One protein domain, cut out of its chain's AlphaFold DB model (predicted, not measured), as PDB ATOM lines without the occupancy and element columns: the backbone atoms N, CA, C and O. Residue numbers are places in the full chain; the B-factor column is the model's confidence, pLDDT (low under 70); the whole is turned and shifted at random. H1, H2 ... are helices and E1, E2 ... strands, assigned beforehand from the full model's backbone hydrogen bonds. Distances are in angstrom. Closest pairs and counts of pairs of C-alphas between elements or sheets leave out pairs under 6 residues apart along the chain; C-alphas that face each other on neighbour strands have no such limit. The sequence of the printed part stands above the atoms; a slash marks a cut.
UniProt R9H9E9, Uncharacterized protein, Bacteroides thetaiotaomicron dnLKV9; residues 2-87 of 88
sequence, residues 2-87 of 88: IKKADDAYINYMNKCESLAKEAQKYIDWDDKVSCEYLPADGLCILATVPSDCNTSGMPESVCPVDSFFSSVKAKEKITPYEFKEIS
ATOM      1  N   ILE A   2      20.970   9.920  68.589       91.94
ATOM      2  CA  ILE A   2      20.687  10.785  67.423       91.94
ATOM      3  C   ILE A   2      21.928  11.029  66.542       91.94
ATOM      4  O   ILE A   2      21.931  10.598  65.402       91.94
ATOM      5  N   LYS A   3      23.043  11.523  67.106       92.19
ATOM      6  CA  LYS A   3      24.288  11.759  66.337       92.19
ATOM      7  C   LYS A   3      24.771  10.560  65.507       92.19
ATOM      8  O   LYS A   3      25.191  10.726  64.377       92.19
ATOM      9  N   LYS A   4      24.684   9.341  66.056       93.81
ATOM     10  CA  LYS A   4      25.105   8.126  65.334       93.81
ATOM     11  C   LYS A   4      24.178   7.809  64.158       93.81
ATOM     12  O   LYS A   4      24.644   7.275  63.160       93.81
ATOM     13  N   ALA A   5      22.883   8.090  64.303       93.88
ATOM     14  CA  ALA A   5      21.919   7.937  63.221       93.88
ATOM     15  C   ALA A   5      22.147   9.000  62.134       93.88
ATOM     16  O   ALA A   5      22.159   8.652  60.957       93.88
ATOM     17  N   ASP A   6      22.425  10.246  62.528       95.25
ATOM     18  CA  ASP A   6      22.750  11.333  61.597       95.25
ATOM     19  C   ASP A   6      24.017  11.012  60.788       95.25
ATOM     20  O   ASP A   6      24.004  11.079  59.560       95.25
ATOM     21  N   ASP A   7      25.090  10.574  61.456       96.38
ATOM     22  CA  ASP A   7      26.345  10.182  60.803       96.38
ATOM     23  C   ASP A   7      26.134   9.015  59.822       96.38
ATOM     24  O   ASP A   7      26.681   9.010  58.716       96.38
ATOM     25  N   ALA A   8      25.320   8.021  60.202       94.12
ATOM     26  CA  ALA A   8      24.990   6.890  59.339       94.12
ATOM     27  C   ALA A   8      24.195   7.328  58.099       94.12
ATOM     28  O   ALA A   8      24.488   6.864  56.997       94.12
ATOM     29  N   TYR A   9      23.241   8.247  58.266       94.25
ATOM     30  CA  TYR A   9      22.456   8.802  57.168       94.25
ATOM     31  C   TYR A   9      23.313   9.638  56.208       94.25
ATOM     32  O   TYR A   9      23.232   9.452  54.996       94.25
ATOM     33  N   ILE A  10      24.195  10.500  56.723       96.50
ATOM     34  CA  ILE A  10      25.130  11.285  55.897       96.50
ATOM     35  C   ILE A  10      26.057  10.356  55.101       96.50
ATOM     36  O   ILE A  10      26.267  10.550  53.905       96.50
ATOM     37  N   ASN A  11      26.591   9.315  55.743       95.69
ATOM     38  CA  ASN A  11      27.431   8.325  55.074       95.69
ATOM     39  C   ASN A  11      26.668   7.559  53.982       95.69
ATOM     40  O   ASN A  11      27.218   7.311  52.911       95.69
ATOM     41  N   TYR A  12      25.407   7.204  54.241       95.38
ATOM     42  CA  TYR A  12      24.514   6.627  53.239       95.38
ATOM     43  C   TYR A  12      24.353   7.570  52.039       95.38
ATOM     44  O   TYR A  12      24.670   7.162  50.925       95.38
ATOM     45  N   MET A  13      23.958   8.826  52.267       96.00
ATOM     46  CA  MET A  13      23.741   9.817  51.207       96.00
ATOM     47  C   MET A  13      24.982   9.988  50.325       96.00
ATOM     48  O   MET A  13      24.883   9.894  49.105       96.00
ATOM     49  N   ASN A  14      26.163  10.141  50.932       96.44
ATOM     50  CA  ASN A  14      27.421  10.307  50.197       96.44
ATOM     51  C   ASN A  14      27.767   9.081  49.335       96.44
ATOM     52  O   ASN A  14      28.189   9.217  48.185       96.44
ATOM     53  N   LYS A  15      27.596   7.866  49.876       96.06
ATOM     54  CA  LYS A  15      27.832   6.628  49.116       96.06
ATOM     55  C   LYS A  15      26.840   6.482  47.974       96.06
ATOM     56  O   LYS A  15      27.227   6.118  46.870       96.06
ATOM     57  N   CYS A  16      25.580   6.780  48.248       97.00
ATOM     58  CA  CYS A  16      24.491   6.661  47.302       97.00
ATOM     59  C   CYS A  16      24.662   7.637  46.128       97.00
ATOM     60  O   CYS A  16      24.585   7.227  44.973       97.00
ATOM     61  N   GLU A  17      25.051   8.887  46.403       96.75
ATOM     62  CA  GLU A  17      25.416   9.871  45.379       96.75
ATOM     63  C   GLU A  17      26.604   9.399  44.521       96.75
ATOM     64  O   GLU A  17      26.574   9.510  43.295       96.75
ATOM     65  N   SER A  18      27.647   8.840  45.147       97.81
ATOM     66  CA  SER A  18      28.799   8.300  44.418       97.81
ATOM     67  C   SER A  18      28.414   7.129  43.508       97.81
ATOM     68  O   SER A  18      28.923   7.041  42.394       97.81
ATOM     69  N   LEU A  19      27.541   6.233  43.975       97.62
ATOM     70  CA  LEU A  19      27.073   5.081  43.202       97.62
ATOM     71  C   LEU A  19      26.183   5.512  42.037       97.62
ATOM     72  O   LEU A  19      26.381   5.027  40.930       97.62
ATOM     73  N   ALA A  20      25.267   6.458  42.261       97.81
ATOM     74  CA  ALA A  20      24.413   7.010  41.214       97.81
ATOM     75  C   ALA A  20      25.238   7.680  40.104       97.81
ATOM     76  O   ALA A  20      25.051   7.384  38.926       97.81
ATOM     77  N   LYS A  21      26.227   8.509  40.471       97.62
ATOM     78  CA  LYS A  21      27.162   9.133  39.517       97.62
ATOM     79  C   LYS A  21      27.960   8.111  38.711       97.62
ATOM     80  O   LYS A  21      28.233   8.341  37.536       97.62
ATOM     81  N   GLU A  22      28.361   7.006  39.335       97.25
ATOM     82  CA  GLU A  22      29.058   5.930  38.633       97.25
ATOM     83  C   GLU A  22      28.111   5.174  37.694       97.25
ATOM     84  O   GLU A  22      28.454   4.954  36.535       97.25
ATOM     85  N   ALA A  23      26.905   4.833  38.153       97.19
ATOM     86  CA  ALA A  23      25.898   4.135  37.361       97.19
ATOM     87  C   ALA A  23      25.442   4.944  36.138       97.19
ATOM     88  O   ALA A  23      25.297   4.380  35.052       97.19
ATOM     89  N   GLN A  24      25.327   6.268  36.278       97.56
ATOM     90  CA  GLN A  24      24.987   7.198  35.199       97.56
ATOM     91  C   GLN A  24      25.919   7.086  33.981       97.56
ATOM     92  O   GLN A  24      25.514   7.399  32.870       97.56
ATOM     93  N   LYS A  25      27.162   6.613  34.145       96.25
ATOM     94  CA  LYS A  25      28.090   6.410  33.018       96.25
ATOM     95  C   LYS A  25      27.641   5.303  32.060       96.25
ATOM     96  O   LYS A  25      28.021   5.329  30.894       96.25
ATOM     97  N   TYR A  26      26.855   4.347  32.554       97.00
ATOM     98  CA  TYR A  26      26.395   3.175  31.806       97.00
ATOM     99  C   TYR A  26      24.932   3.299  31.357       97.00
ATOM    100  O   TYR A  26      24.465   2.456  30.593       97.00
ATOM    101  N   ILE A  27      24.223   4.330  31.831       95.81
ATOM    102  CA  ILE A  27      22.814   4.614  31.546       95.81
ATOM    103  C   ILE A  27      22.742   5.923  30.755       95.81
ATOM    104  O   ILE A  27      23.093   6.980  31.273       95.81
ATOM    105  N   ASP A  28      22.291   5.866  29.502       95.25
ATOM    106  CA  ASP A  28      22.186   7.041  28.623       95.25
ATOM    107  C   ASP A  28      20.748   7.460  28.286       95.25
ATOM    108  O   ASP A  28      20.549   8.480  27.628       95.25
ATOM    109  N   TRP A  29      19.755   6.705  28.760       94.12
ATOM    110  CA  TRP A  29      18.332   6.981  28.540       94.12
ATOM    111  C   TRP A  29      17.654   7.738  29.685       94.12
ATOM    112  O   TRP A  29      16.553   8.247  29.494       94.12
ATOM    113  N   ASP A  30      18.283   7.806  30.857       94.88
ATOM    114  CA  ASP A  30      17.782   8.529  32.025       94.88
ATOM    115  C   ASP A  30      18.879   9.451  32.559       94.88
ATOM    116  O   ASP A  30      19.981   8.991  32.845       94.88
ATOM    117  N   ASP A  31      18.590  10.746  32.680       95.56
ATOM    118  CA  ASP A  31      19.493  11.772  33.212       95.56
ATOM    119  C   ASP A  31      19.351  11.973  34.732       95.56
ATOM    120  O   ASP A  31      20.049  12.802  35.324       95.56
ATOM    121  N   LYS A  32      18.446  11.220  35.366       94.94
ATOM    122  CA  LYS A  32      18.105  11.302  36.791       94.94
ATOM    123  C   LYS A  32      18.386   9.999  37.529       94.94
ATOM    124  O   LYS A  32      17.706   9.693  38.512       94.94
ATOM    125  N   VAL A  33      19.418   9.266  37.107       96.81
ATOM    126  CA  VAL A  33      19.862   8.071  37.828       96.81
ATOM    127  C   VAL A  33      20.171   8.452  39.270       96.81
ATOM    128  O   VAL A  33      20.939   9.374  39.555       96.81
ATOM    129  N   SER A  34      19.552   7.734  40.192       96.81
ATOM    130  CA  SER A  34      19.707   7.949  41.624       96.81
ATOM    131  C   SER A  34      19.963   6.620  42.324       96.81
ATOM    132  O   SER A  34      20.181   5.588  41.686       96.81
ATOM    133  N   CYS A  35      20.038   6.650  43.647       97.25
ATOM    134  CA  CYS A  35      20.185   5.446  44.439       97.25
ATOM    135  C   CYS A  35      19.253   5.520  45.649       97.25
ATOM    136  O   CYS A  35      18.929   6.604  46.142       97.25
ATOM    137  N   GLU A  36      18.849   4.355  46.131       95.38
ATOM    138  CA  GLU A  36      18.030   4.214  47.324       95.38
ATOM    139  C   GLU A  36      18.400   2.966  48.125       95.38
ATOM    140  O   GLU A  36      19.089   2.074  47.635       95.38
ATOM    141  N   TYR A  37      17.975   2.911  49.387       94.69
ATOM    142  CA  TYR A  37      18.155   1.734  50.231       94.69
ATOM    143  C   TYR A  37      16.835   0.984  50.395       94.69
ATOM    144  O   TYR A  37      15.881   1.518  50.963       94.69
ATOM    145  N   LEU A  38      16.820  -0.279  49.979       94.00
ATOM    146  CA  LEU A  38      15.712  -1.201  50.187       94.00
ATOM    147  C   LEU A  38      16.091  -2.208  51.286       94.00
ATOM    148  O   LEU A  38      17.158  -2.816  51.206       94.00
ATOM    149  N   PRO A  39      15.261  -2.414  52.329       91.06
ATOM    150  CA  PRO A  39      15.643  -3.230  53.486       91.06
ATOM    151  C   PRO A  39      16.087  -4.669  53.188       91.06
ATOM    152  O   PRO A  39      16.889  -5.210  53.947       91.06
ATOM    153  N   ALA A  40      15.569  -5.296  52.127       92.19
ATOM    154  CA  ALA A  40      15.919  -6.668  51.750       92.19
ATOM    155  C   ALA A  40      17.139  -6.744  50.815       92.19
ATOM    156  O   ALA A  40      17.915  -7.693  50.903       92.19
ATOM    157  N   ASP A  41      17.329  -5.729  49.974       92.88
ATOM    158  CA  ASP A  41      18.265  -5.762  48.843       92.88
ATOM    159  C   ASP A  41      19.491  -4.862  49.044       92.88
ATOM    160  O   ASP A  41      20.502  -4.983  48.354       92.88
ATOM    161  N   GLY A  42      19.435  -3.966  50.028       94.06
ATOM    162  CA  GLY A  42      20.484  -3.001  50.301       94.06
ATOM    163  C   GLY A  42      20.423  -1.793  49.368       94.06
ATOM    164  O   GLY A  42      19.353  -1.259  49.083       94.06
ATOM    165  N   LEU A  43      21.594  -1.306  48.946       96.38
ATOM    166  CA  LEU A  43      21.685  -0.160  48.040       96.38
ATOM    167  C   LEU A  43      21.271  -0.576  46.629       96.38
ATOM    168  O   LEU A  43      21.800  -1.542  46.080       96.38
ATOM    169  N   CYS A  44      20.371   0.196  46.041       97.69
ATOM    170  CA  CYS A  44      19.820  -0.008  44.712       97.69
ATOM    171  C   CYS A  44      20.031   1.248  43.865       97.69
ATOM    172  O   CYS A  44      20.012   2.362  44.380       97.69
ATOM    173  N   ILE A  45      20.244   1.060  42.567       98.06
ATOM    174  CA  ILE A  45      20.211   2.102  41.546       98.06
ATOM    175  C   ILE A  45      18.763   2.266  41.098       98.06
ATOM    176  O   ILE A  45      18.110   1.280  40.760       98.06
ATOM    177  N   LEU A  46      18.287   3.504  41.078       97.06
ATOM    178  CA  LEU A  46      16.957   3.877  40.620       97.06
ATOM    179  C   LEU A  46      17.085   4.599  39.277       97.06
ATOM    180  O   LEU A  46      17.835   5.572  39.169       97.06
ATOM    181  N   ALA A  47      16.346   4.126  38.275       96.44
ATOM    182  CA  ALA A  47      16.244   4.770  36.970       96.44
ATOM    183  C   ALA A  47      14.823   4.660  36.399       96.44
ATOM    184  O   ALA A  47      14.076   3.727  36.695       96.44
ATOM    185  N   THR A  48      14.466   5.611  35.545       94.31
ATOM    186  CA  THR A  48      13.193   5.674  34.829       94.31
ATOM    187  C   THR A  48      13.329   4.946  33.496       94.31
ATOM    188  O   THR A  48      14.053   5.373  32.597       94.31
ATOM    189  N   VAL A  49      12.635   3.821  33.358       91.31
ATOM    190  CA  VAL A  49      12.618   3.006  32.142       91.31
ATOM    191  C   VAL A  49      11.524   3.528  31.195       91.31
ATOM    192  O   VAL A  49      10.393   3.750  31.636       91.31
ATOM    193  N   PRO A  50      11.814   3.718  29.892       86.56
ATOM    194  CA  PRO A  50      10.823   4.141  28.906       86.56
ATOM    195  C   PRO A  50       9.634   3.169  28.772       86.56
ATOM    196  O   PRO A  50       9.762   1.954  28.927       86.56
ATOM    197  N   SER A  51       8.455   3.713  28.458       75.62
ATOM    198  CA  SER A  51       7.168   2.993  28.448       75.62
ATOM    199  C   SER A  51       7.037   1.922  27.358       75.62
ATOM    200  O   SER A  51       6.135   1.089  27.404       75.62
ATOM    201  N   ASP A  52       7.901   1.957  26.346       74.12
ATOM    202  CA  ASP A  52       7.943   0.997  25.240       74.12
ATOM    203  C   ASP A  52       8.606  -0.338  25.624       74.12
ATOM    204  O   ASP A  52       8.522  -1.309  24.874       74.12
ATOM    205  N   CYS A  53       9.172  -0.442  26.829       65.00
ATOM    206  CA  CYS A  53       9.777  -1.662  27.366       65.00
ATOM    207  C   CYS A  53       8.753  -2.704  27.876       65.00
ATOM    208  O   CYS A  53       9.051  -3.467  28.794       65.00
ATOM    209  N   ASN A  54       7.546  -2.764  27.295       61.75
ATOM    210  CA  ASN A  54       6.433  -3.639  27.713       61.75
ATOM    211  C   ASN A  54       6.051  -3.513  29.204       61.75
ATOM    212  O   ASN A  54       5.555  -4.459  29.822       61.75
ATOM    213  N   THR A  55       6.260  -2.342  29.801       57.84
ATOM    214  CA  THR A  55       5.988  -2.091  31.215       57.84
ATOM    215  C   THR A  55       4.532  -1.677  31.416       57.84
ATOM    216  O   THR A  55       4.146  -0.522  31.280       57.84
ATOM    217  N   SER A  56       3.688  -2.634  31.800       56.94
ATOM    218  CA  SER A  56       2.416  -2.331  32.467       56.94
ATOM    219  C   SER A  56       2.710  -2.028  33.944       56.94
ATOM    220  O   SER A  56       2.491  -2.861  34.816       56.94
ATOM    221  N   GLY A  57       3.306  -0.866  34.233       65.56
ATOM    222  CA  GLY A  57       3.760  -0.516  35.585       65.56
ATOM    223  C   GLY A  57       4.273   0.919  35.731       65.56
ATOM    224  O   GLY A  57       4.201   1.705  34.787       65.56
ATOM    225  N   MET A  58       4.769   1.255  36.929       75.94
ATOM    226  CA  MET A  58       5.485   2.516  37.154       75.94
ATOM    227  C   MET A  58       6.776   2.543  36.319       75.94
ATOM    228  O   MET A  58       7.424   1.500  36.186       75.94
ATOM    229  N   PRO A  59       7.126   3.694  35.719       83.94
ATOM    230  CA  PRO A  59       8.312   3.805  34.877       83.94
ATOM    231  C   PRO A  59       9.606   3.688  35.694       83.94
ATOM    232  O   PRO A  59      10.628   3.249  35.176       83.94
ATOM    233  N   GLU A  60       9.572   4.010  36.983       89.62
ATOM    234  CA  GLU A  60      10.682   3.822  37.906       89.62
ATOM    235  C   GLU A  60      10.996   2.334  38.125       89.62
ATOM    236  O   GLU A  60      10.114   1.510  38.372       89.62
ATOM    237  N   SER A  61      12.273   1.971  38.025       92.75
ATOM    238  CA  SER A  61      12.768   0.621  38.299       92.75
ATOM    239  C   SER A  61      14.010   0.670  39.176       92.75
ATOM    240  O   SER A  61      14.863   1.546  39.021       92.75
ATOM    241  N   VAL A  62      14.092  -0.290  40.094       94.94
ATOM    242  CA  VAL A  62      15.127  -0.372  41.123       94.94
ATOM    243  C   VAL A  62      15.969  -1.620  40.934       94.94
ATOM    244  O   VAL A  62      15.452  -2.732  40.919       94.94
ATOM    245  N   CYS A  63      17.279  -1.447  40.807       95.75
ATOM    246  CA  CYS A  63      18.217  -2.545  40.612       95.75
ATOM    247  C   CYS A  63      19.241  -2.574  41.748       95.75
ATOM    248  O   CYS A  63      19.952  -1.584  41.927       95.75
ATOM    249  N   PRO A  64      19.417  -3.695  42.467       97.31
ATOM    250  CA  PRO A  64      20.492  -3.830  43.443       97.31
ATOM    251  C   PRO A  64      21.858  -3.476  42.838       97.31
ATOM    252  O   PRO A  64      22.180  -3.876  41.715       97.31
ATOM    253  N   VAL A  65      22.671  -2.725  43.583       96.62
ATOM    254  CA  VAL A  65      23.970  -2.194  43.127       96.62
ATOM    255  C   VAL A  65      24.907  -3.307  42.654       96.62
ATOM    256  O   VAL A  65      25.556  -3.171  41.616       96.62
ATOM    257  N   ASP A  66      24.945  -4.431  43.370       94.75
ATOM    258  CA  ASP A  66      25.796  -5.568  43.012       94.75
ATOM    259  C   ASP A  66      25.358  -6.218  41.692       94.75
ATOM    260  O   ASP A  66      26.204  -6.524  40.845       94.75
ATOM    261  N   SER A  67      24.047  -6.374  41.477       95.25
ATOM    262  CA  SER A  67      23.466  -6.893  40.231       95.25
ATOM    263  C   SER A  67      23.729  -5.954  39.055       95.25
ATOM    264  O   SER A  67      24.141  -6.408  37.981       95.25
ATOM    265  N   PHE A  68      23.573  -4.644  39.273       96.38
ATOM    266  CA  PHE A  68      23.842  -3.618  38.269       96.38
ATOM    267  C   PHE A  68      25.306  -3.657  37.821       96.38
ATOM    268  O   PHE A  68      25.593  -3.906  36.648       96.38
ATOM    269  N   PHE A  69      26.253  -3.485  38.752       95.75
ATOM    270  CA  PHE A  69      27.676  -3.423  38.408       95.75
ATOM    271  C   PHE A  69      28.231  -4.756  37.910       95.75
ATOM    272  O   PHE A  69      29.166  -4.764  37.111       95.75
ATOM    273  N   SER A  70      27.657  -5.888  38.319       94.12
ATOM    274  CA  SER A  70      28.010  -7.183  37.730       94.12
ATOM    275  C   SER A  70      27.566  -7.287  36.271       94.12
ATOM    276  O   SER A  70      28.326  -7.794  35.447       94.12
ATOM    277  N   SER A  71      26.392  -6.746  35.935       92.69
ATOM    278  CA  SER A  71      25.850  -6.750  34.573       92.69
ATOM    279  C   SER A  71      26.592  -5.799  33.628       92.69
ATOM    280  O   SER A  71      26.835  -6.152  32.474       92.69
ATOM    281  N   VAL A  72      27.000  -4.615  34.106       94.25
ATOM    282  CA  VAL A  72      27.687  -3.614  33.264       94.25
ATOM    283  C   VAL A  72      29.199  -3.803  33.169       94.25
ATOM    284  O   VAL A  72      29.805  -3.290  32.242       94.25
ATOM    285  N   LYS A  73      29.837  -4.592  34.045       86.94
ATOM    286  CA  LYS A  73      31.297  -4.845  34.003       86.94
ATOM    287  C   LYS A  73      31.820  -5.338  32.650       86.94
ATOM    288  O   LYS A  73      32.989  -5.131  32.343       86.94
ATOM    289  N   ALA A  74      30.984  -6.024  31.875       80.62
ATOM    290  CA  ALA A  74      31.342  -6.569  30.567       80.62
ATOM    291  C   ALA A  74      30.892  -5.686  29.385       80.62
ATOM    292  O   ALA A  74      31.050  -6.098  28.237       80.62
ATOM    293  N   LYS A  75      30.292  -4.514  29.644       82.69
ATOM    294  CA  LYS A  75      29.601  -3.691  28.642       82.69
ATOM    295  C   LYS A  75      29.946  -2.209  28.802       82.69
ATOM    296  O   LYS A  75      30.209  -1.737  29.899       82.69
ATOM    297  N   GLU A  76      29.909  -1.456  27.705       85.38
ATOM    298  CA  GLU A  76      30.073   0.007  27.762       85.38
ATOM    299  C   GLU A  76      28.810   0.703  28.279       85.38
ATOM    300  O   GLU A  76      28.896   1.687  29.008       85.38
ATOM    301  N   LYS A  77      27.636   0.178  27.914       92.19
ATOM    302  CA  LYS A  77      26.321   0.673  28.320       92.19
ATOM    303  C   LYS A  77      25.363  -0.495  28.506       92.19
ATOM    304  O   LYS A  77      25.522  -1.536  27.867       92.19
ATOM    305  N   ILE A  78      24.389  -0.317  29.383       94.81
ATOM    306  CA  ILE A  78      23.237  -1.212  29.510       94.81
ATOM    307  C   ILE A  78      22.094  -0.677  28.634       94.81
ATOM    308  O   ILE A  78      22.190   0.427  28.116       94.81
ATOM    309  N   THR A  79      21.056  -1.456  28.372       93.75
ATOM    310  CA  THR A  79      19.831  -0.969  27.718       93.75
ATOM    311  C   THR A  79      18.696  -0.853  28.738       93.75
ATOM    312  O   THR A  79      18.744  -1.526  29.774       93.75
ATOM    313  N   PRO A  80      17.636  -0.068  28.468       93.12
ATOM    314  CA  PRO A  80      16.509   0.019  29.394       93.12
ATOM    315  C   PRO A  80      15.850  -1.342  29.675       93.12
ATOM    316  O   PRO A  80      15.457  -1.617  30.807       93.12
ATOM    317  N   TYR A  81      15.785  -2.215  28.663       90.69
ATOM    318  CA  TYR A  81      15.258  -3.575  28.800       90.69
ATOM    319  C   TYR A  81      16.118  -4.432  29.735       90.69
ATOM    320  O   TYR A  81      15.604  -4.998  30.694       90.69
ATOM    321  N   GLU A  82      17.433  -4.473  29.511       92.69
ATOM    322  CA  GLU A  82      18.356  -5.235  30.361       92.69
ATOM    323  C   GLU A  82      18.356  -4.725  31.802       92.69
ATOM    324  O   GLU A  82      18.390  -5.525  32.732       92.69
ATOM    325  N   PHE A  83      18.293  -3.402  32.001       94.00
ATOM    326  CA  PHE A  83      18.167  -2.815  33.335       94.00
ATOM    327  C   PHE A  83      16.883  -3.288  34.018       94.00
ATOM    328  O   PHE A  83      16.904  -3.634  35.199       94.00
ATOM    329  N   LYS A  84      15.771  -3.357  33.277       91.38
ATOM    330  CA  LYS A  84      14.498  -3.839  33.810       91.38
ATOM    331  C   LYS A  84      14.547  -5.319  34.194       91.38
ATOM    332  O   LYS A  84      13.994  -5.669  35.229       91.38
ATOM    333  N   GLU A  85      15.214  -6.167  33.411       91.69
ATOM    334  CA  GLU A  85      15.340  -7.607  33.699       91.69
ATOM    335  C   GLU A  85      16.095  -7.911  34.999       91.69
ATOM    336  O   GLU A  85      15.817  -8.915  35.650       91.69
ATOM    337  N   ILE A  86      17.046  -7.053  35.376       92.75
ATOM    338  CA  ILE A  86      17.831  -7.195  36.613       92.75
ATOM    339  C   ILE A  86      17.269  -6.374  37.784       92.75
ATOM    340  O   ILE A  86      17.828  -6.417  38.883       92.75
ATOM    341  N   SER A  87      16.200  -5.612  37.540       92.44
ATOM    342  CA  SER A  87      15.487  -4.837  38.557       92.44
ATOM    343  C   SER A  87      14.491  -5.715  39.318       92.44
ATOM    344  O   SER A  87      14.067  -6.758  38.817       92.44
TER     345      SER A  87
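This is residues 2 to 87 of the 88 residues of an uncharacterized protein of Bacteroides thetaiotaomicron dnLKV9 (UniProt R9H9E9). A small antiparallel sheet of three strands has three helices over or beside one face and no named helix on the other; the long first helix, H1, reaches far past the sheet, and its residues 2 to 11 stick out as an arm. The 86 printed residues hold H1, E1, E2, E3, H2 and H3 in that order, class mixed, with the sheet in the order E1 - E2 - E3. The whole is compact, with a radius of gyration of the C-alphas of 13.6 A, yet elongated, spanning 45 by 28 by 22 A.

Find E2 at residues 42 to 48, 19.2 A long, between E1, residues 34 to 38, and E3, residues 60 to 64. H1 runs 31.2 A from C-alpha 2 at (20.687, 10.785, 67.423) to C-alpha 23 at (25.898, 4.135, 37.361). H2 is residues 65 to 72; H3, residues 80 to 85, ends at C-alpha 85 at (15.340, -7.607, 33.699).

Begin at the meander E1 E2 E3, each strand the antiparallel neighbour of the one before: look for N 36 and O 44 at 2.9 A, and N 45 and O 63 at 2.7 A, within hydrogen-bond range. H1 and H3 on one face make two layers with the sheet. H1 has a height over the sheet of 5.7 A; its closest C-alphas to E1 are Ala 20 and Ser 34, 4.8 A. H3 lies over E3, closest at the C-alphas of Ser 61 and Lys 84, 6.6 A. H2, on the same face, comes closest to E2 at the C-alphas of Cys 44 and Val 65, 5.0 A. H1 and H3 are apart. In H1, H2 and H3 every O i to N i+4 pair is within hydrogen-bond range.

The C-alphas of Lys 3 and Asp 52 are farthest apart, 45.5 A. The printed part has no cut; the link E2 to E3 is long, and its residues 53 to 57 have pLDDT under 70.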